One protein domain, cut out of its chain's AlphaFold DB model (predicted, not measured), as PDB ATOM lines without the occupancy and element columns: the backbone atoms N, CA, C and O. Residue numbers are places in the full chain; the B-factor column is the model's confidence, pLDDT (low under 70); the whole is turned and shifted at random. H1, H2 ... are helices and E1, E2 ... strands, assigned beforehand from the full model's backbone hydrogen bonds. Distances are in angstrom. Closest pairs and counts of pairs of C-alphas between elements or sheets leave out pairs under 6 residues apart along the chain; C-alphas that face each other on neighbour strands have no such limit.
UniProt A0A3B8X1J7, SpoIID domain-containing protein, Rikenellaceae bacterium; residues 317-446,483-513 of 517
ATOM      1  N   ARG A 317     274.506 291.233 185.100       88.38
ATOM      2  CA  ARG A 317     274.004 289.860 185.269       88.38
ATOM      3  C   ARG A 317     272.778 289.864 186.175       88.38
ATOM      4  O   ARG A 317     272.826 290.504 187.222       88.38
ATOM      5  N   VAL A 318     271.739 289.145 185.771       89.88
ATOM      6  CA  VAL A 318     270.522 288.874 186.543       89.88
ATOM      7  C   VAL A 318     270.509 287.407 186.977       89.88
ATOM      8  O   VAL A 318     270.854 286.522 186.192       89.88
ATOM      9  N   GLU A 319     270.110 287.150 188.221       92.50
ATOM     10  CA  GLU A 319     269.809 285.816 188.742       92.50
ATOM     11  C   GLU A 319     268.305 285.535 188.633       92.50
ATOM     12  O   GLU A 319     267.495 286.214 189.265       92.50
ATOM     13  N   VAL A 320     267.931 284.526 187.849       91.81
ATOM     14  CA  VAL A 320     266.535 284.180 187.566       91.81
ATOM     15  C   VAL A 320     266.218 282.792 188.109       91.81
ATOM     16  O   VAL A 320     266.835 281.824 187.671       91.81
ATOM     17  N   GLY A 321     265.254 282.656 189.018       91.88
ATOM     18  CA  GLY A 321     264.737 281.346 189.423       91.88
ATOM     19  C   GLY A 321     263.985 280.689 188.262       91.88
ATOM     20  O   GLY A 321     263.018 281.258 187.766       91.88
ATOM     21  N   ILE A 322     264.435 279.522 187.791       91.38
ATOM     22  CA  ILE A 322     263.909 278.855 186.579       91.38
ATOM     23  C   ILE A 322     263.209 277.516 186.846       91.38
ATOM     24  O   ILE A 322     262.697 276.900 185.909       91.38
ATOM     25  N   GLY A 323     263.160 277.068 188.100       89.56
ATOM     26  CA  GLY A 323     262.388 275.902 188.526       89.56
ATOM     27  C   GLY A 323     262.784 275.419 189.919       89.56
ATOM     28  O   GLY A 323     263.902 275.679 190.361       89.56
ATOM     29  N   SER A 324     261.881 274.700 190.585       91.44
ATOM     30  CA  SER A 324     262.111 274.069 191.889       91.44
ATOM     31  C   SER A 324     261.631 272.619 191.892       91.44
ATOM     32  O   SER A 324     260.821 272.216 191.049       91.44
ATOM     33  N   GLY A 325     262.156 271.817 192.816       91.94
ATOM     34  CA  GLY A 325     261.615 270.495 193.107       91.94
ATOM     35  C   GLY A 325     262.531 269.624 193.959       91.94
ATOM     36  O   GLY A 325     263.680 269.961 194.245       91.94
ATOM     37  N   GLN A 326     262.027 268.445 194.333       93.88
ATOM     38  CA  GLN A 326     262.799 267.431 195.070       93.88
ATOM     39  C   GLN A 326     263.967 266.867 194.252       93.88
ATOM     40  O   GLN A 326     264.989 266.471 194.805       93.88
ATOM     41  N   SER A 327     263.819 266.824 192.927       93.69
ATOM     42  CA  SER A 327     264.886 266.459 192.002       93.69
ATOM     43  C   SER A 327     264.715 267.187 190.676       93.69
ATOM     44  O   SER A 327     263.603 267.290 190.157       93.69
ATOM     45  N   LEU A 328     265.824 267.683 190.127       95.50
ATOM     46  CA  LEU A 328     265.859 268.434 188.876       95.50
ATOM     47  C   LEU A 328     266.833 267.777 187.902       95.50
ATOM     48  O   LEU A 328     267.951 267.421 188.275       95.50
ATOM     49  N   ARG A 329     266.413 267.640 186.640       96.31
ATOM     50  CA  ARG A 329     267.241 267.097 185.555       96.31
ATOM     51  C   ARG A 329     267.747 268.213 184.655       96.31
ATOM     52  O   ARG A 329     266.977 269.090 184.263       96.31
ATOM     53  N   PHE A 330     269.016 268.144 184.278       95.38
ATOM     54  CA  PHE A 330     269.688 269.160 183.469       95.38
ATOM     55  C   PHE A 330     270.752 268.536 182.555       95.38
ATOM     56  O   PHE A 330     271.100 267.376 182.721       95.38
ATOM     57  N   GLU A 331     271.260 269.284 181.582       94.25
ATOM     58  CA  GLU A 331     272.387 268.889 180.724       94.25
ATOM     59  C   GLU A 331     273.275 270.111 180.469       94.25
ATOM     60  O   GLU A 331     272.764 271.171 180.099       94.25
ATOM     61  N   ILE A 332     274.593 269.975 180.639       91.06
ATOM     62  CA  ILE A 332     275.562 271.016 180.282       91.06
ATOM     63  C   ILE A 332     276.051 270.756 178.855       91.06
ATOM     64  O   ILE A 332     276.657 269.736 178.553       91.06
ATOM     65  N   ILE A 333     275.814 271.697 177.942       86.81
ATOM     66  CA  ILE A 333     276.059 271.468 176.507       86.81
ATOM     67  C   ILE A 333     277.561 271.346 176.206       86.81
ATOM     68  O   ILE A 333     277.967 270.654 175.273       86.81
ATOM     69  N   SER A 334     278.406 272.039 176.974       78.38
ATOM     70  CA  SER A 334     279.844 272.099 176.708       78.38
ATOM     71  C   SER A 334     280.637 270.883 177.179       78.38
ATOM     72  O   SER A 334     281.735 270.684 176.660       78.38
ATOM     73  N   ASP A 335     280.140 270.119 178.155       81.38
ATOM     74  CA  ASP A 335     280.878 268.982 178.724       81.38
ATOM     75  C   ASP A 335     280.599 267.658 177.991       81.38
ATOM     76  O   ASP A 335     281.426 266.749 178.033       81.38
ATOM     77  N   GLY A 336     279.476 267.566 177.268       79.44
ATOM     78  CA  GLY A 336     279.078 266.363 176.539       79.44
ATOM     79  C   GLY A 336     278.721 265.176 177.440       79.44
ATOM     80  O   GLY A 336     278.615 264.057 176.940       79.44
ATOM     81  N   ALA A 337     278.526 265.393 178.741       85.19
ATOM     82  CA  ALA A 337     278.185 264.347 179.704       85.19
ATOM     83  C   ALA A 337     276.719 263.885 179.595       85.19
ATOM     84  O   ALA A 337     276.340 262.874 180.186       85.19
ATOM     85  N   GLY A 338     275.901 264.600 178.817       90.88
ATOM     86  CA  GLY A 338     274.486 264.304 178.628       90.88
ATOM     87  C   GLY A 338     273.636 264.638 179.862       90.88
ATOM     88  O   GLY A 338     274.074 265.388 180.738       90.88
ATOM     89  N   PRO A 339     272.400 264.113 179.934       93.50
ATOM     90  CA  PRO A 339     271.468 264.441 181.009       93.50
ATOM     91  C   PRO A 339     271.928 263.943 182.386       93.50
ATOM     92  O   PRO A 339     272.147 262.751 182.591       93.50
ATOM     93  N   GLN A 340     271.965 264.856 183.350       94.69
ATOM     94  CA  GLN A 340     272.322 264.672 184.756       94.69
ATOM     95  C   GLN A 340     271.147 265.057 185.672       94.69
ATOM     96  O   GLN A 340     270.117 265.565 185.211       94.69
ATOM     97  N   ALA A 341     271.281 264.801 186.976       95.50
ATOM     98  CA  ALA A 341     270.269 265.149 187.968       95.50
ATOM     99  C   ALA A 341     270.884 265.604 189.294       95.50
ATOM    100  O   ALA A 341     271.919 265.089 189.715       95.50
ATOM    101  N   VAL A 342     270.198 266.529 189.958       96.19
ATOM    102  CA  VAL A 342     270.425 266.898 191.361       96.19
ATOM    103  C   VAL A 342     269.182 266.568 192.181       96.19
ATOM    104  O   VAL A 342     268.073 266.495 191.636       96.19
ATOM    105  N   SER A 343     269.343 266.371 193.486       95.88
ATOM    106  CA  SER A 343     268.217 266.141 194.396       95.88
ATOM    107  C   SER A 343     268.411 266.800 195.753       95.88
ATOM    108  O   SER A 343     269.537 267.054 196.170       95.88
ATOM    109  N   TYR A 344     267.306 267.098 196.427       95.88
ATOM    110  CA  TYR A 344     267.322 267.622 197.784       95.88
ATOM    111  C   TYR A 344     267.614 266.494 198.775       95.88
ATOM    112  O   TYR A 344     266.974 265.440 198.736       95.88
ATOM    113  N   ARG A 345     268.552 266.723 199.695       93.56
ATOM    114  CA  ARG A 345     268.854 265.792 200.783       93.56
ATOM    115  C   ARG A 345     269.368 266.542 202.002       93.56
ATOM    116  O   ARG A 345     270.414 267.175 201.941       93.56
ATOM    117  N   GLU A 346     268.636 266.442 203.112       89.94
ATOM    118  CA  GLU A 346     269.061 266.953 204.429       89.94
ATOM    119  C   GLU A 346     269.485 268.438 204.417       89.94
ATOM    120  O   GLU A 346     270.513 268.813 204.975       89.94
ATOM    121  N   GLY A 347     268.708 269.302 203.753       89.50
ATOM    122  CA  GLY A 347     269.025 270.732 203.646       89.50
ATOM    123  C   GLY A 347     270.112 271.071 202.619       89.50
ATOM    124  O   GLY A 347     270.475 272.238 202.497       89.50
ATOM    125  N   LYS A 348     270.635 270.080 201.887       94.06
ATOM    126  CA  LYS A 348     271.719 270.218 200.904       94.06
ATOM    127  C   LYS A 348     271.323 269.654 199.536       94.06
ATOM    128  O   LYS A 348     270.288 269.007 199.373       94.06
ATOM    129  N   ILE A 349     272.177 269.905 198.550       95.12
ATOM    130  CA  ILE A 349     272.061 269.410 197.177       95.12
ATOM    131  C   ILE A 349     272.885 268.127 197.061       95.12
ATOM    132  O   ILE A 349     274.106 268.176 197.170       95.12
ATOM    133  N   ASP A 350     272.243 266.988 196.823       95.00
ATOM    134  CA  ASP A 350     272.911 265.740 196.452       95.00
ATOM    135  C   ASP A 350     273.154 265.721 194.939       95.00
ATOM    136  O   ASP A 350     272.213 265.774 194.135       95.00
ATOM    137  N   TYR A 351     274.429 265.655 194.565       95.00
ATOM    138  CA  TYR A 351     274.882 265.492 193.194       95.00
ATOM    139  C   TYR A 351     275.951 264.397 193.137       95.00
ATOM    140  O   TYR A 351     277.035 264.529 193.710       95.00
ATOM    141  N   ASN A 352     275.632 263.295 192.450       90.69
ATOM    142  CA  ASN A 352     276.468 262.092 192.350       90.69
ATOM    143  C   ASN A 352     276.918 261.522 193.714       90.69
ATOM    144  O   ASN A 352     278.018 260.980 193.830       90.69
ATOM    145  N   GLY A 353     276.073 261.630 194.748       89.06
ATOM    146  CA  GLY A 353     276.340 261.109 196.091       89.06
ATOM    147  C   GLY A 353     277.150 262.045 196.989       89.06
ATOM    148  O   GLY A 353     277.510 261.657 198.099       89.06
ATOM    149  N   VAL A 354     277.445 263.264 196.529       93.06
ATOM    150  CA  VAL A 354     278.143 264.296 197.302       93.06
ATOM    151  C   VAL A 354     277.167 265.426 197.618       93.06
ATOM    152  O   VAL A 354     276.408 265.850 196.748       93.06
ATOM    153  N   LEU A 355     277.189 265.908 198.864       93.12
ATOM    154  CA  LEU A 355     276.317 266.982 199.338       93.12
ATOM    155  C   LEU A 355     276.989 268.353 199.201       93.12
ATOM    156  O   LEU A 355     278.092 268.557 199.711       93.12
ATOM    157  N   TYR A 356     276.285 269.299 198.588       93.00
ATOM    158  CA  TYR A 356     276.729 270.673 198.352       93.00
ATOM    159  C   TYR A 356     275.757 271.681 198.973       93.00
ATOM    160  O   TYR A 356     274.548 271.450 198.991       93.00
ATOM    161  N   ASP A 357     276.278 272.811 199.452       89.75
ATOM    162  CA  ASP A 357     275.451 273.954 199.876       89.75
ATOM    163  C   ASP A 357     274.997 274.790 198.664       89.75
ATOM    164  O   ASP A 357     273.863 275.258 198.599       89.75
ATOM    165  N   GLU A 358     275.874 274.923 197.667       91.88
ATOM    166  CA  GLU A 358     275.611 275.556 196.375       91.88
ATOM    167  C   GLU A 358     276.375 274.785 195.289       91.88
ATOM    168  O   GLU A 358     277.507 274.346 195.514       91.88
ATOM    169  N   LEU A 359     275.768 274.618 194.111       93.31
ATOM    170  CA  LEU A 359     276.400 273.958 192.967       93.31
ATOM    171  C   LEU A 359     276.312 274.858 191.732       93.31
ATOM    172  O   LEU A 359     275.217 275.186 191.280       93.31
ATOM    173  N   VAL A 360     277.462 275.254 191.176       92.81
ATOM    174  CA  VAL A 360     277.547 276.207 190.057       92.81
ATOM    175  C   VAL A 360     278.209 275.560 188.845       92.81
ATOM    176  O   VAL A 360     279.326 275.057 188.923       92.81
ATOM    177  N   PHE A 361     277.534 275.640 187.703       89.94
ATOM    178  CA  PHE A 361     278.033 275.240 186.392       89.94
ATOM    179  C   PHE A 361     278.276 276.490 185.549       89.94
ATOM    180  O   PHE A 361     277.375 276.995 184.868       89.94
ATOM    181  N   GLU A 362     279.497 277.021 185.630       82.94
ATOM    182  CA  GLU A 362     279.875 278.240 184.922       82.94
ATOM    183  C   GLU A 362     279.732 278.082 183.409       82.94
ATOM    184  O   GLU A 362     280.307 277.191 182.779       82.94
ATOM    185  N   ALA A 363     278.994 279.007 182.799       72.81
ATOM    186  CA  ALA A 363     278.988 279.106 181.355       72.81
ATOM    187  C   ALA A 363     280.300 279.705 180.872       72.81
ATOM    188  O   ALA A 363     280.615 280.868 181.135       72.81
ATOM    189  N   VAL A 364     280.975 278.954 180.009       56.84
ATOM    190  CA  VAL A 364     281.909 279.531 179.049       56.84
ATOM    191  C   VAL A 364     281.059 280.288 178.027       56.84
ATOM    192  O   VAL A 364     280.721 279.766 176.970       56.84
ATOM    193  N   THR A 365     280.603 281.489 178.380       47.62
ATOM    194  CA  THR A 365     279.777 282.315 177.489       47.62
ATOM    195  C   THR A 365     280.687 282.930 176.431       47.62
ATOM    196  O   THR A 365     281.698 283.542 176.764       47.62
ATOM    197  N   ILE A 366     280.365 282.746 175.148       46.50
ATOM    198  CA  ILE A 366     281.249 283.122 174.033       46.50
ATOM    199  C   ILE A 366     280.558 284.076 173.041       46.50
ATOM    200  O   ILE A 366     280.757 283.994 171.832       46.50
ATOM    201  N   SER A 367     279.706 284.976 173.523       44.34
ATOM    202  CA  SER A 367     279.056 285.969 172.662       44.34
ATOM    203  C   SER A 367     278.762 287.248 173.438       44.34
ATOM    204  O   SER A 367     278.375 287.184 174.602       44.34
ATOM    205  N   THR A 368     278.965 288.402 172.797       47.00
ATOM    206  CA  THR A 368     278.625 289.736 173.338       47.00
ATOM    207  C   THR A 368     277.452 290.401 172.625       47.00
ATOM    208  O   THR A 368     277.091 291.523 172.972       47.00
ATOM    209  N   LEU A 369     276.860 289.739 171.628       51.03
ATOM    210  CA  LEU A 369     275.631 290.226 171.006       51.03
ATOM    211  C   LEU A 369     274.425 289.647 171.723       51.03
ATOM    212  O   LEU A 369     273.707 290.406 172.363       51.03
ATOM    213  N   PHE A 370     274.286 288.321 171.664       60.81
ATOM    214  CA  PHE A 370     273.362 287.530 172.470       60.81
ATOM    215  C   PHE A 370     273.978 286.169 172.784       60.81
ATOM    216  O   PHE A 370     274.660 285.582 171.936       60.81
ATOM    217  N   ALA A 371     273.775 285.677 174.000       69.69
ATOM    218  CA  ALA A 371     274.367 284.432 174.463       69.69
ATOM    219  C   ALA A 371     273.773 283.197 173.751       69.69
ATOM    220  O   ALA A 371     272.573 283.113 173.495       69.69
ATOM    221  N   GLU A 372     274.630 282.223 173.431       74.62
ATOM    222  CA  GLU A 372     274.222 280.906 172.919       74.62
ATOM    223  C   GLU A 372     273.768 279.990 174.071       74.62
ATOM    224  O   GLU A 372     274.167 280.222 175.219       74.62
ATOM    225  N   PRO A 373     272.991 278.925 173.791       83.06
ATOM    226  CA  PRO A 373     272.646 277.937 174.804       83.06
ATOM    227  C   PRO A 373     273.894 277.317 175.441       83.06
ATOM    228  O   PRO A 373     274.769 276.806 174.740       83.06
ATOM    229  N   SER A 374     273.950 277.330 176.768       87.44
ATOM    230  CA  SER A 374     274.998 276.712 177.588       87.44
ATOM    231  C   SER A 374     274.501 275.462 178.313       87.44
ATOM    232  O   SER A 374     275.283 274.536 178.525       87.44
ATOM    233  N   PHE A 375     273.212 275.402 178.656       91.19
ATOM    234  CA  PHE A 375     272.615 274.252 179.331       91.19
ATOM    235  C   PHE A 375     271.146 274.037 178.946       91.19
ATOM    236  O   PHE A 375     270.482 274.910 178.376       91.19
ATOM    237  N   ILE A 376     270.644 272.849 179.269       93.25
ATOM    238  CA  ILE A 376     269.245 272.444 179.124       93.25
ATOM    239  C   ILE A 376     268.701 272.119 180.515       93.25
ATOM    240  O   ILE A 376     269.355 271.407 181.273       93.25
ATOM    241  N   LEU A 377     267.506 272.608 180.845       93.69
ATOM    242  CA  LEU A 377     266.746 272.171 182.020       93.69
ATOM    243  C   LEU A 377     265.512 271.397 181.549       93.69
ATOM    244  O   LEU A 377     264.762 271.878 180.695       93.69
ATOM    245  N   TYR A 378     265.295 270.206 182.098       92.38
ATOM    246  CA  TYR A 378     264.132 269.383 181.778       92.38
ATOM    247  C   TYR A 378     263.004 269.713 182.750       92.38
ATOM    248  O   TYR A 378     263.013 269.259 183.894       92.38
ATOM    249  N   THR A 379     262.043 270.519 182.299       83.12
ATOM    250  CA  THR A 379     260.861 270.875 183.092       83.12
ATOM    251  C   THR A 379     259.685 269.962 182.743       83.12
ATOM    252  O   THR A 379     259.742 269.176 181.795       83.12
ATOM    253  N   HIS A 380     258.588 270.075 183.494       79.25
ATOM    254  CA  HIS A 380     257.349 269.347 183.209       79.25
ATOM    255  C   HIS A 380     256.725 269.724 181.849       79.25
ATOM    256  O   HIS A 380     256.021 268.910 181.260       79.25
ATOM    257  N   GLU A 381     257.009 270.922 181.325       79.25
ATOM    258  CA  GLU A 381     256.569 271.362 179.990       79.25
ATOM    259  C   GLU A 381     257.525 270.921 178.861       79.25
ATOM    260  O   GLU A 381     257.242 271.164 177.688       79.25
ATOM    261  N   GLY A 382     258.654 270.284 179.192       85.31
ATOM    262  CA  GLY A 382     259.665 269.813 178.244       85.31
ATOM    263  C   GLY A 382     261.056 270.436 178.442       85.31
ATOM    264  O   GLY A 382     261.269 271.257 179.338       85.31
ATOM    265  N   PRO A 383     262.049 270.035 177.625       90.38
ATOM    266  CA  PRO A 383     263.403 270.572 177.707       90.38
ATOM    267  C   PRO A 383     263.446 272.035 177.257       90.38
ATOM    268  O   PRO A 383     263.044 272.365 176.141       90.38
ATOM    269  N   ARG A 384     263.990 272.910 178.104       90.19
ATOM    270  CA  ARG A 384     264.228 274.324 177.789       90.19
ATOM    271  C   ARG A 384     265.720 274.618 177.754       90.19
ATOM    272  O   ARG A 384     266.471 274.149 178.606       90.19
ATOM    273  N   ARG A 385     266.147 275.399 176.762       90.44
ATOM    274  CA  ARG A 385     267.544 275.798 176.554       90.44
ATOM    275  C   ARG A 385     267.793 277.162 177.168       90.44
ATOM    276  O   ARG A 385     267.034 278.094 176.921       90.44
ATOM    277  N   TYR A 386     268.883 277.302 177.902       88.56
ATOM    278  CA  TYR A 386     269.241 278.549 178.563       88.56
ATOM    279  C   TYR A 386     270.655 278.964 178.184       88.56
ATOM    280  O   TYR A 386     271.541 278.129 178.011       88.56
ATOM    281  N   ALA A 387     270.839 280.271 178.039       87.31
ATOM    282  CA  ALA A 387     272.143 280.915 178.043       87.31
ATOM    283  C   ALA A 387     272.535 281.278 179.478       87.31
ATOM    284  O   ALA A 387     271.660 281.527 180.309       87.31
ATOM    285  N   GLY A 388     273.836 281.425 179.727       87.38
ATOM    286  CA  GLY A 388     274.356 281.842 181.027       87.38
ATOM    287  C   GLY A 388     274.688 280.672 181.952       87.38
ATOM    288  O   GLY A 388     274.755 279.521 181.535       87.38
ATOM    289  N   THR A 389     275.003 280.985 183.200       91.56
ATOM    290  CA  THR A 389     275.498 280.020 184.194       91.56
ATOM    291  C   THR A 389     274.333 279.385 184.942       91.56
ATOM    292  O   THR A 389     273.445 280.100 185.396       91.56
ATOM    293  N   LEU A 390     274.348 278.060 185.096       94.06
ATOM    294  CA  LEU A 390     273.361 277.345 185.906       94.06
ATOM    295  C   LEU A 390     273.876 277.229 187.341       94.06
ATOM    296  O   LEU A 390     274.984 276.751 187.565       94.06
ATOM    297  N   LYS A 391     273.065 277.645 188.307       95.25
ATOM    298  CA  LYS A 391     273.330 277.517 189.739       95.25
ATOM    299  C   LYS A 391     272.187 276.758 190.397       95.25
ATOM    300  O   LYS A 391     271.028 277.049 190.123       95.25
ATOM    301  N   PHE A 392     272.504 275.828 191.285       95.44
ATOM    302  CA  PHE A 392     271.539 275.195 192.172       95.44
ATOM    303  C   PHE A 392     271.761 275.669 193.605       95.44
ATOM    304  O   PHE A 392     272.902 275.741 194.065       95.44
ATOM    305  N   ILE A 393     270.663 275.972 194.290       94.06
ATOM    306  CA  ILE A 393     270.611 276.337 195.712       94.06
ATOM    307  C   ILE A 393     269.494 275.540 196.393       94.06
ATOM    308  O   ILE A 393     268.657 274.946 195.713       94.06
ATOM    309  N   VAL A 394     269.455 275.546 197.722       91.06
ATOM    310  CA  VAL A 394     268.329 275.011 198.498       91.06
ATOM    311  C   VAL A 394     267.495 276.167 199.032       91.06
ATOM    312  O   VAL A 394     268.033 277.090 199.641       91.06
ATOM    313  N   GLU A 395     266.182 276.104 198.825       85.31
ATOM    314  CA  GLU A 395     265.218 277.032 199.417       85.31
ATOM    315  C   GLU A 395     264.046 276.224 199.989       85.31
ATOM    316  O   GLU A 395     263.405 275.429 199.299       85.31
ATOM    317  N   GLY A 396     263.809 276.354 201.298       85.50
ATOM    318  CA  GLY A 396     262.892 275.467 202.014       85.50
ATOM    319  C   GLY A 396     263.366 274.007 201.988       85.50
ATOM    320  O   GLY A 396     264.464 273.703 202.443       85.50
ATOM    321  N   ASN A 397     262.526 273.109 201.468       89.69
ATOM    322  CA  ASN A 397     262.806 271.670 201.357       89.69
ATOM    323  C   ASN A 397     262.984 271.216 199.898       89.69
ATOM    324  O   ASN A 397     262.742 270.051 199.588       89.69
ATOM    325  N   GLU A 398     263.334 272.126 198.989       92.62
ATOM    326  CA  GLU A 398     263.503 271.834 197.564       92.62
ATOM    327  C   GLU A 398     264.837 272.365 197.033       92.62
ATOM    328  O   GLU A 398     265.430 273.292 197.590       92.62
ATOM    329  N   VAL A 399     265.306 271.777 195.928       93.06
ATOM    330  CA  VAL A 399     266.389 272.362 195.131       93.06
ATOM    331  C   VAL A 399     265.783 273.385 194.178       93.06
ATOM    332  O   VAL A 399     264.841 273.069 193.451       93.06
ATOM    333  N   GLN A 400     266.365 274.580 194.134       93.12
ATOM    334  CA  GLN A 400     266.032 275.642 193.193       93.12
ATOM    335  C   GLN A 400     267.095 275.701 192.090       93.12
ATOM    336  O   GLN A 400     268.290 275.788 192.376       93.12
ATOM    337  N   ALA A 401     266.674 275.712 190.828       94.56
ATOM    338  CA  ALA A 401     267.529 276.069 189.702       94.56
ATOM    339  C   ALA A 401     267.481 277.583 189.465       94.56
ATOM    340  O   ALA A 401     266.410 278.169 189.302       94.56
ATOM    341  N   VAL A 402     268.651 278.208 189.389       93.88
ATOM    342  CA  VAL A 402     268.843 279.643 189.173       93.88
ATOM    343  C   VAL A 402     269.713 279.849 187.936       93.88
ATOM    344  O   VAL A 402     270.838 279.357 187.867       93.88
ATOM    345  N   ASN A 403     269.213 280.597 186.956       93.38
ATOM    346  CA  ASN A 403     269.988 281.016 185.796       93.38
ATOM    347  C   ASN A 403     270.653 282.373 186.043       93.38
ATOM    348  O   ASN A 403     269.969 283.356 186.317       93.38
ATOM    349  N   LEU A 404     271.970 282.446 185.885       91.62
ATOM    350  CA  LEU A 404     272.730 283.689 185.899       91.62
ATOM    351  C   LEU A 404     273.014 284.108 184.455       91.62
ATOM    352  O   LEU A 404     273.950 283.615 183.813       91.62
ATOM    353  N   VAL A 405     272.221 285.050 183.955       89.81
ATOM    354  CA  VAL A 405     272.209 285.466 182.547       89.81
ATOM    355  C   VAL A 405     272.403 286.976 182.420       89.81
ATOM    356  O   VAL A 405     272.241 287.719 183.384       89.81
ATOM    357  N   GLY A 406     272.818 287.452 181.247       88.56
ATOM    358  CA  GLY A 406     272.854 288.882 180.966       88.56
ATOM    359  C   GLY A 406     271.445 289.486 180.971       88.56
ATOM    360  O   GLY A 406     270.494 288.854 180.512       88.56
ATOM    361  N   ALA A 407     271.292 290.700 181.496       89.81
ATOM    362  CA  ALA A 407     269.991 291.362 181.565       89.81
ATOM    363  C   ALA A 407     269.358 291.582 180.180       89.81
ATOM    364  O   ALA A 407     268.156 291.401 180.023       89.81
ATOM    365  N   GLU A 408     270.143 291.917 179.158       89.12
ATOM    366  CA  GLU A 408     269.644 292.110 177.791       89.12
ATOM    367  C   GLU A 408     269.337 290.765 177.108       89.12
ATOM    368  O   GLU A 408     268.392 290.676 176.330       89.12
ATOM    369  N   ASP A 409     270.050 289.688 177.461       86.38
ATOM    370  CA  ASP A 409     269.716 288.318 177.036       86.38
ATOM    371  C   ASP A 409     268.403 287.824 177.670       86.38
ATOM    372  O   ASP A 409     267.579 287.185 177.009       86.38
ATOM    373  N   TYR A 410     268.174 288.146 178.949       89.56
ATOM    374  CA  TYR A 410     266.891 287.921 179.620       89.56
ATOM    375  C   TYR A 410     265.771 288.689 178.915       89.56
ATOM    376  O   TYR A 410     264.742 288.110 178.561       89.56
ATOM    377  N   LEU A 411     265.986 289.983 178.657       89.81
ATOM    378  CA  LEU A 411     265.001 290.823 177.985       89.81
ATOM    379  C   LEU A 411     264.719 290.336 176.568       89.81
ATOM    380  O   LEU A 411     263.560 290.346 176.171       89.81
ATOM    381  N   LEU A 412     265.717 289.852 175.827       88.25
ATOM    382  CA  LEU A 412     265.489 289.266 174.509       88.25
ATOM    383  C   LEU A 412     264.494 288.097 174.581       88.25
ATOM    384  O   LEU A 412     263.579 288.032 173.759       88.25
ATOM    385  N   SER A 413     264.640 287.203 175.563       87.56
ATOM    386  CA  SER A 413     263.710 286.085 175.777       87.56
ATOM    387  C   SER A 413     262.287 286.580 176.045       87.56
ATOM    388  O   SER A 413     261.343 286.157 175.379       87.56
ATOM    389  N   VAL A 414     262.137 287.535 176.969       88.94
ATOM    390  CA  VAL A 414     260.824 288.033 177.400       88.94
ATOM    391  C   VAL A 414     260.157 288.899 176.324       88.94
ATOM    392  O   VAL A 414     258.980 288.713 176.026       88.94
ATOM    393  N   VAL A 415     260.892 289.818 175.693       88.44
ATOM    394  CA  VAL A 415     260.389 290.725 174.641       88.44
ATOM    395  C   VAL A 415     259.976 289.954 173.388       88.44
ATOM    396  O   VAL A 415     259.006 290.342 172.738       88.44
ATOM    397  N   SER A 416     260.633 288.827 173.088       87.19
ATOM    398  CA  SER A 416     260.258 287.959 171.959       87.19
ATOM    399  C   SER A 416     258.845 287.371 172.080       87.19
ATOM    400  O   SER A 416     258.303 286.897 171.085       87.19
ATOM    401  N   LEU A 417     258.231 287.404 173.270       85.12
ATOM    402  CA  LEU A 417     256.855 286.948 173.495       85.12
ATOM    403  C   LEU A 417     255.795 288.022 173.209       85.12
ATOM    404  O   LEU A 417     254.606 287.711 173.174       85.12
ATOM    405  N   TYR A 418     256.201 289.277 173.007       84.94
ATOM    406  CA  TYR A 418     255.288 290.385 172.735       84.94
ATOM    407  C   TYR A 418     255.104 290.616 171.229       84.94
ATOM    408  O   TYR A 418     256.025 290.352 170.446       84.94
ATOM    409  N   PRO A 419     253.948 291.168 170.800       85.00
ATOM    410  CA  PRO A 419     253.739 291.574 169.413       85.00
ATOM    411  C   PRO A 419     254.848 292.510 168.929       85.00
ATOM    412  O   PRO A 419     255.258 293.402 169.667       85.00
ATOM    413  N   LYS A 420     255.282 292.351 167.672       86.06
ATOM    414  CA  LYS A 420     256.361 293.149 167.054       86.06
ATOM    415  C   LYS A 420     256.176 294.658 167.238       86.06
ATOM    416  O   LYS A 420     257.115 295.380 167.569       86.06
ATOM    417  N   ALA A 421     254.942 295.131 167.067       86.00
ATOM    418  CA  ALA A 421     254.591 296.524 167.291       86.00
ATOM    419  C   ALA A 421     254.794 296.908 168.767       86.00
ATOM    420  O   ALA A 421     254.113 296.404 169.655       86.00
ATOM    421  N   GLY A 422     255.721 297.835 169.020       85.75
ATOM    422  CA  GLY A 422     255.989 298.353 170.363       85.75
ATOM    423  C   GLY A 422     257.008 297.555 171.183       85.75
ATOM    424  O   GLY A 422     257.219 297.906 172.345       85.75
ATOM    425  N   GLN A 423     257.691 296.554 170.605       91.12
ATOM    426  CA  GLN A 423     258.748 295.793 171.299       91.12
ATOM    427  C   GLN A 423     259.824 296.695 171.915       91.12
ATOM    428  O   GLN A 423     260.266 296.434 173.027       91.12
ATOM    429  N   LYS A 424     260.190 297.802 171.256       92.06
ATOM    430  CA  LYS A 424     261.150 298.781 171.792       92.06
ATOM    431  C   LYS A 424     260.665 299.441 173.084       92.06
ATOM    432  O   LYS A 424     261.388 299.469 174.075       92.06
ATOM    433  N   ALA A 425     259.427 299.934 173.099       90.88
ATOM    434  CA  ALA A 425     258.835 300.522 174.301       90.88
ATOM    435  C   ALA A 425     258.688 299.472 175.414       90.88
ATOM    436  O   ALA A 425     258.917 299.762 176.587       90.88
ATOM    437  N   GLN A 426     258.350 298.232 175.046       90.75
ATOM    438  CA  GLN A 426     258.280 297.122 175.990       90.75
ATOM    439  C   GLN A 426     259.654 296.779 176.578       90.75
ATOM    440  O   GLN A 426     259.746 296.582 177.787       90.75
ATOM    441  N   ALA A 427     260.712 296.774 175.765       92.12
ATOM    442  CA  ALA A 427     262.083 296.558 176.212       92.12
ATOM    443  C   ALA A 427     262.507 297.595 177.259       92.12
ATOM    444  O   ALA A 427     262.977 297.210 178.325       92.12
ATOM    445  N   VAL A 428     262.262 298.888 177.012       92.88
ATOM    446  CA  VAL A 428     262.571 299.964 177.976       92.88
ATOM    447  C   VAL A 428     261.815 299.770 179.294       92.88
ATOM    448  O   VAL A 428     262.421 299.794 180.366       92.88
ATOM    449  N   ARG A 429     260.501 299.500 179.234       90.44
ATOM    450  CA  ARG A 429     259.679 299.266 180.437       90.44
ATOM    451  C   ARG A 429     260.155 298.060 181.246       90.44
ATOM    452  O   ARG A 429     260.302 298.161 182.463       90.44
ATOM    453  N   LEU A 430     260.401 296.932 180.581       90.81
ATOM    454  CA  LEU A 430     260.861 295.706 181.234       90.81
ATOM    455  C   LEU A 430     262.270 295.869 181.808       90.81
ATOM    456  O   LEU A 430     262.531 295.383 182.905       90.81
ATOM    457  N   ARG A 431     263.159 296.592 181.118       93.06
ATOM    458  CA  ARG A 431     264.509 296.881 181.612       93.06
ATOM    459  C   ARG A 431     264.478 297.723 182.877       93.06
ATOM    460  O   ARG A 431     265.187 297.398 183.824       93.06
ATOM    461  N   ARG A 432     263.631 298.760 182.921       90.88
ATOM    462  CA  ARG A 432     263.414 299.572 184.127       90.88
ATOM    463  C   ARG A 432     262.942 298.714 185.295       90.88
ATOM    464  O   ARG A 432     263.565 298.734 186.353       90.88
ATOM    465  N   TRP A 433     261.902 297.909 185.078       90.56
ATOM    466  CA  TRP A 433     261.392 296.990 186.098       90.56
ATOM    467  C   TRP A 433     262.474 296.016 186.594       90.56
ATOM    468  O   TRP A 433     262.641 295.829 187.800       90.56
ATOM    469  N   LEU A 434     263.252 295.436 185.676       89.88
ATOM    470  CA  LEU A 434     264.311 294.486 186.010       89.88
ATOM    471  C   LEU A 434     265.423 295.156 186.822       89.88
ATOM    472  O   LEU A 434     265.875 294.627 187.837       89.88
ATOM    473  N   TRP A 435     265.826 296.357 186.408       88.75
ATOM    474  CA  TRP A 435     266.826 297.155 187.102       88.75
ATOM    475  C   TRP A 435     266.403 297.497 188.536       88.75
ATOM    476  O   TRP A 435     267.221 297.405 189.456       88.75
ATOM    477  N   GLU A 436     265.135 297.853 188.752       87.19
ATOM    478  CA  GLU A 436     264.590 298.118 190.087       87.19
ATOM    479  C   GLU A 436     264.651 296.876 190.988       87.19
ATOM    480  O   GLU A 436     265.079 296.984 192.140       87.19
ATOM    481  N   ARG A 437     264.303 295.692 190.464       85.50
ATOM    482  CA  ARG A 437     264.399 294.415 191.198       85.50
ATOM    483  C   ARG A 437     265.832 294.095 191.609       85.50
ATOM    484  O   ARG A 437     266.102 293.881 192.790       85.50
ATOM    485  N   MET A 438     266.762 294.170 190.658       86.56
ATOM    486  CA  MET A 438     268.187 293.938 190.910       86.56
ATOM    487  C   MET A 438     268.772 294.948 191.911       86.56
ATOM    488  O   MET A 438     269.629 294.610 192.731       86.56
ATOM    489  N   SER A 439     268.317 296.204 191.861       82.81
ATOM    490  CA  SER A 439     268.793 297.268 192.751       82.81
ATOM    491  C   SER A 439     268.286 297.103 194.183       82.81
ATOM    492  O   SER A 439     269.073 297.272 195.115       82.81
ATOM    493  N   ARG A 440     267.014 296.725 194.380       75.94
ATOM    494  CA  ARG A 440     266.442 296.473 195.718       75.94
ATOM    495  C   ARG A 440     267.194 295.364 196.454       75.94
ATOM    496  O   ARG A 440     267.651 295.584 197.573       75.94
ATOM    497  N   ARG A 441     267.469 294.243 195.782       72.06
ATOM    498  CA  ARG A 441     268.225 293.127 196.373       72.06
ATOM    499  C   ARG A 441     269.666 293.504 196.737       72.06
ATOM    500  O   ARG A 441     270.194 293.052 197.751       72.06
ATOM    501  N   LYS A 442     270.328 294.362 195.945       65.69
ATOM    502  CA  LYS A 442     271.664 294.887 196.298       65.69
ATOM    503  C   LYS A 442     271.648 295.715 197.584       65.69
ATOM    504  O   LYS A 442     272.641 295.695 198.309       65.69
ATOM    505  N   VAL A 443     270.567 296.448 197.850       59.78
ATOM    506  CA  VAL A 443     270.401 297.219 199.092       59.78
ATOM    507  C   VAL A 443     270.146 296.280 200.270       59.78
ATOM    508  O   VAL A 443     270.803 296.428 201.294       59.78
ATOM    509  N   GLU A 444     269.290 295.275 200.103       57.75
ATOM    510  CA  GLU A 444     268.981 294.280 201.145       57.75
ATOM    511  C   GLU A 444     270.189 293.397 201.513       57.75
ATOM    512  O   GLU A 444     270.320 292.978 202.659       57.75
ATOM    513  N   LYS A 445     271.126 293.169 200.579       51.94
ATOM    514  CA  LYS A 445     272.398 292.468 200.843       51.94
ATOM    515  C   LYS A 445     273.499 293.336 201.472       51.94
ATOM    516  O   LYS A 445     274.532 292.784 201.855       51.94
ATOM    517  N   ARG A 446     273.363 294.668 201.555       33.19
ATOM    518  CA  ARG A 446     274.385 295.500 202.219       33.19
ATOM    519  C   ARG A 446     274.264 295.328 203.737       33.19
ATOM    520  O   ARG A 446     273.186 295.578 204.267       33.19
ATOM    521  N   TYR A 483     267.436 284.978 194.644       78.12
ATOM    522  CA  TYR A 483     267.603 285.388 193.240       78.12
ATOM    523  C   TYR A 483     266.851 286.707 192.969       78.12
ATOM    524  O   TYR A 483     266.122 287.181 193.835       78.12
ATOM    525  N   ASP A 484     267.083 287.357 191.822       81.31
ATOM    526  CA  ASP A 484     266.555 288.705 191.543       81.31
ATOM    527  C   ASP A 484     265.088 288.682 191.087       81.31
ATOM    528  O   ASP A 484     264.311 289.561 191.461       81.31
ATOM    529  N   VAL A 485     264.727 287.692 190.260       85.44
ATOM    530  CA  VAL A 485     263.384 287.512 189.680       85.44
ATOM    531  C   VAL A 485     263.072 286.024 189.466       85.44
ATOM    532  O   VAL A 485     263.982 285.225 189.257       85.44
ATOM    533  N   CYS A 486     261.803 285.630 189.488       84.94
ATOM    534  CA  CYS A 486     261.354 284.300 189.057       84.94
ATOM    535  C   CYS A 486     261.005 284.295 187.562       84.94
ATOM    536  O   CYS A 486     260.594 285.311 187.002       84.94
ATOM    537  N   ALA A 487     261.111 283.138 186.909       80.44
ATOM    538  CA  ALA A 487     260.736 282.965 185.511       80.44
ATOM    539  C   ALA A 487     259.250 283.247 185.217       80.44
ATOM    540  O   ALA A 487     258.904 283.477 184.057       80.44
ATOM    541  N   GLU A 488     258.403 283.237 186.248       75.38
ATOM    542  CA  GLU A 488     256.961 283.518 186.189       75.38
ATOM    543  C   GLU A 488     256.569 284.798 186.954       75.38
ATOM    544  O   GLU A 488     255.393 285.020 187.235       75.38
ATOM    545  N   ASP A 489     257.533 285.649 187.330       65.88
ATOM    546  CA  ASP A 489     257.220 286.902 188.024       65.88
ATOM    547  C   ASP A 489     256.418 287.860 187.132       65.88
ATOM    548  O   ASP A 489     256.827 288.192 186.018       65.88
ATOM    549  N   HIS A 490     255.331 288.423 187.679       56.50
ATOM    550  CA  HIS A 490     254.430 289.343 186.961       56.50
ATOM    551  C   HIS A 490     253.832 288.700 185.689       56.50
ATOM    552  O   HIS A 490     253.807 287.488 185.525       56.50
ATOM    553  N   CYS A 491     253.330 289.502 184.747       55.34
ATOM    554  CA  CYS A 491     252.944 289.041 183.408       55.34
ATOM    555  C   CYS A 491     254.162 288.686 182.516       55.34
ATOM    556  O   CYS A 491     254.092 288.879 181.300       55.34
ATOM    557  N   GLN A 492     255.293 288.254 183.089       69.56
ATOM    558  CA  GLN A 492     256.514 287.913 182.356       69.56
ATOM    559  C   GLN A 492     256.723 286.402 182.375       69.56
ATOM    560  O   GLN A 492     256.501 285.743 183.385       69.56
ATOM    561  N   ARG A 493     257.158 285.849 181.242       80.38
ATOM    562  CA  ARG A 493     257.451 284.420 181.114       80.38
ATOM    563  C   ARG A 493     258.850 284.248 180.546       80.38
ATOM    564  O   ARG A 493     259.046 284.300 179.334       80.38
ATOM    565  N   TYR A 494     259.839 284.066 181.413       86.00
ATOM    566  CA  TYR A 494     261.198 283.758 180.981       86.00
ATOM    567  C   TYR A 494     261.312 282.270 180.642       86.00
ATOM    568  O   TYR A 494     261.326 281.404 181.515       86.00
ATOM    569  N   ILE A 495     261.401 281.962 179.349       81.25
ATOM    570  CA  ILE A 495     261.445 280.577 178.852       81.25
ATOM    571  C   ILE A 495     262.830 280.156 178.349       81.25
ATOM    572  O   ILE A 495     262.966 279.096 177.741       81.25
ATOM    573  N   GLY A 496     263.859 280.966 178.620       81.94
ATOM    574  CA  GLY A 496     265.212 280.751 178.113       81.94
ATOM    575  C   GLY A 496     265.367 281.213 176.664       81.94
ATOM    576  O   GLY A 496     264.690 282.136 176.209       81.94
ATOM    577  N   LEU A 497     266.285 280.594 175.930       73.88
ATOM    578  CA  LEU A 497     266.477 280.859 174.510       73.88
ATOM    579  C   LEU A 497     265.417 280.108 173.709       73.88
ATOM    580  O   LEU A 497     265.359 278.879 173.720       73.88
ATOM    581  N   THR A 498     264.591 280.855 172.987       64.31
ATOM    582  CA  THR A 498     263.670 280.279 172.015       64.31
ATOM    583  C   THR A 498     264.411 280.027 170.705       64.31
ATOM    584  O   THR A 498     265.246 280.833 170.287       64.31
ATOM    585  N   ASP A 499     264.065 278.951 169.991       53.47
ATOM    586  CA  ASP A 499     264.595 278.685 168.639       53.47
ATOM    587  C   ASP A 499     264.226 279.804 167.631       53.47
ATOM    588  O   ASP A 499     264.727 279.845 166.509       53.47
ATOM    589  N   LYS A 500     263.354 280.736 168.043       48.06
ATOM    590  CA  LYS A 500     262.907 281.925 167.316       48.06
ATOM    591  C   LYS A 500     263.060 283.182 168.176       48.06
ATOM    592  O   LYS A 500     262.066 283.842 168.476       48.06
ATOM    593  N   ALA A 501     264.279 283.534 168.578       56.28
ATOM    594  CA  ALA A 501     264.527 284.924 168.954       56.28
ATOM    595  C   ALA A 501     264.213 285.790 167.723       56.28
ATOM    596  O   ALA A 501     264.914 285.710 166.711       56.28
ATOM    597  N   ASP A 502     263.105 286.530 167.780       67.62
ATOM    598  CA  ASP A 502     262.601 287.310 166.654       67.62
ATOM    599  C   ASP A 502     263.640 288.375 166.287       67.62
ATOM    600  O   ASP A 502     264.147 289.083 167.161       67.62
ATOM    601  N   ALA A 503     263.968 288.498 164.999       75.88
ATOM    602  CA  ALA A 503     264.881 289.535 164.518       75.88
ATOM    603  C   ALA A 503     264.404 290.931 164.961       75.88
ATOM    604  O   ALA A 503     265.219 291.756 165.365       75.88
ATOM    605  N   SER A 504     263.080 291.129 165.007       82.75
ATOM    606  CA  SER A 504     262.433 292.339 165.529       82.75
ATOM    607  C   SER A 504     262.747 292.588 167.011       82.75
ATOM    608  O   SER A 504     263.024 293.718 167.408       82.75
ATOM    609  N   ALA A 505     262.754 291.540 167.843       85.62
ATOM    610  CA  ALA A 505     263.046 291.678 169.268       85.62
ATOM    611  C   ALA A 505     264.529 291.993 169.496       85.62
ATOM    612  O   ALA A 505     264.855 292.840 170.325       85.62
ATOM    613  N   ARG A 506     265.429 291.365 168.725       84.06
ATOM    614  CA  ARG A 506     266.866 291.683 168.752       84.06
ATOM    615  C   ARG A 506     267.122 293.137 168.385       84.06
ATOM    616  O   ARG A 506     267.842 293.815 169.106       84.06
ATOM    617  N   GLU A 507     266.504 293.612 167.307       84.50
ATOM    618  CA  GLU A 507     266.601 295.005 166.869       84.50
ATOM    619  C   GLU A 507     266.069 295.967 167.939       84.50
ATOM    620  O   GLU A 507     266.757 296.912 168.314       84.50
ATOM    621  N   ALA A 508     264.904 295.680 168.525       89.44
ATOM    622  CA  ALA A 508     264.331 296.487 169.598       89.44
ATOM    623  C   ALA A 508     265.228 296.569 170.848       89.44
ATOM    624  O   ALA A 508     265.344 297.640 171.455       89.44
ATOM    625  N   ILE A 509     265.857 295.459 171.247       89.75
ATOM    626  CA  ILE A 509     266.821 295.427 172.358       89.75
ATOM    627  C   ILE A 509     268.076 296.221 172.000       89.75
ATOM    628  O   ILE A 509     268.508 297.056 172.789       89.75
ATOM    629  N   ASP A 510     268.619 296.026 170.800       86.75
ATOM    630  CA  ASP A 510     269.795 296.745 170.312       86.75
ATOM    631  C   ASP A 510     269.582 298.260 170.272       86.75
ATOM    632  O   ASP A 510     270.436 299.018 170.732       86.75
ATOM    633  N   GLU A 511     268.439 298.709 169.754       88.38
ATOM    634  CA  GLU A 511     268.091 300.127 169.669       88.38
ATOM    635  C   GLU A 511     267.807 300.774 171.024       88.38
ATOM    636  O   GLU A 511     267.865 301.998 171.132       88.38
ATOM    637  N   SER A 512     267.441 299.976 172.029       91.50
ATOM    638  CA  SER A 512     267.104 300.449 173.374       91.50
ATOM    639  C   SER A 512     268.134 300.053 174.428       91.50
ATOM    640  O   SER A 512     267.850 300.181 175.616       91.50
ATOM    641  N   TRP A 513     269.306 299.558 174.028       90.12
ATOM    642  CA  TRP A 513     270.280 298.957 174.940       90.12
ATOM    643  C   TRP A 513     270.631 299.886 176.102       90.12
ATOM    644  O   TRP A 513     271.062 301.023 175.891       90.12
TER     645      TRP A 513
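Overview. This is residues 317 to 446 and 483 to 513 of the 517 residues of the protein "SpoIID domain-containing protein" of Rikenellaceae bacterium (UniProt A0A3B8X1J7). Two strongly twisted sheets lie face to face as a sandwich, E5 E4 E3 E2 E7 E8 over E1 E10 E9 E6, with three crossed helices grouped at one end. H1 follows E10 directly, H3 packs on H1 and on the first residues of H2, and the long H2 passes the edge strand E1. The printed part has 161 residues, with ten named strands followed by three named helices, a mixed class; both sheets, in the orders given, are antiparallel. It is compact, with a radius of gyration of the C-alphas of 16.0 A and spans of 50 by 38 by 27 A.

Along the chain. E1, residues 317 to 325, begins at C-alpha 317 (274.004, 289.860, 185.269) and is 24.3 A long. E2 is residues 327 to 332, E3 340 to 345, E4 348 to 351, E5 354 to 356, E6 359 to 361, E7 375 to 379 and E8 382 to 386. E9, residues 389 to 395, measures 18.6 A, and E10, residues 398 to 406, 25.6 A. H1 is residues 407 to 415; H2, residues 423 to 444, measures 31.6 A. H3, residues 503 to 511, ends at C-alpha 511 (268.091, 300.127, 169.669).

Arrangement. The two sheets' facing parts are 8.5 A apart centre to centre, with best planes 28 degrees apart. E2 to E5 form a meander, each strand the antiparallel neighbour of the one before. In the hairpin E3 and E4, N 350 and O 343 are 2.8 A apart, within hydrogen-bond range; N 331 and O 376, 2.9 A, join E2 and E7. E5 runs on into E6 at 91 degrees across two residues. In the other sheet, N 320 and O 403, 2.8 A, join E1 and E10, and N 402 and O 391, 2.7 A, join the hairpin E9 and E10. H1 stands up from this sheet at a height of 9.8 A; H2 only grazes it with residues 434 to 438. H1 and H2 touch at a steep tilt of 47 degrees, closest at the C-alphas of Val 415 and Ala 427, 6.3 A. H2 touches H3 with residues 423 to 427 alone, closest at the C-alphas of Lys 424 and Ala 508, 4.5 A. In H1, H2 and H3 every O i to N i+4 pair is within hydrogen-bond range.

Size, cuts and confidence. The C-alphas farthest apart, of Gly 353 and Ala 421, are 50.6 A apart. Residues 447 to 482 are not printed, and C-alphas 446 and 483 are 15.1 A apart across the cut. The link E6 to E7 is long. Mean pLDDT of the printed part is 84.1, with residues 364 to 371, 442 to 446, 489 to 492 and 498 to 502 under 70.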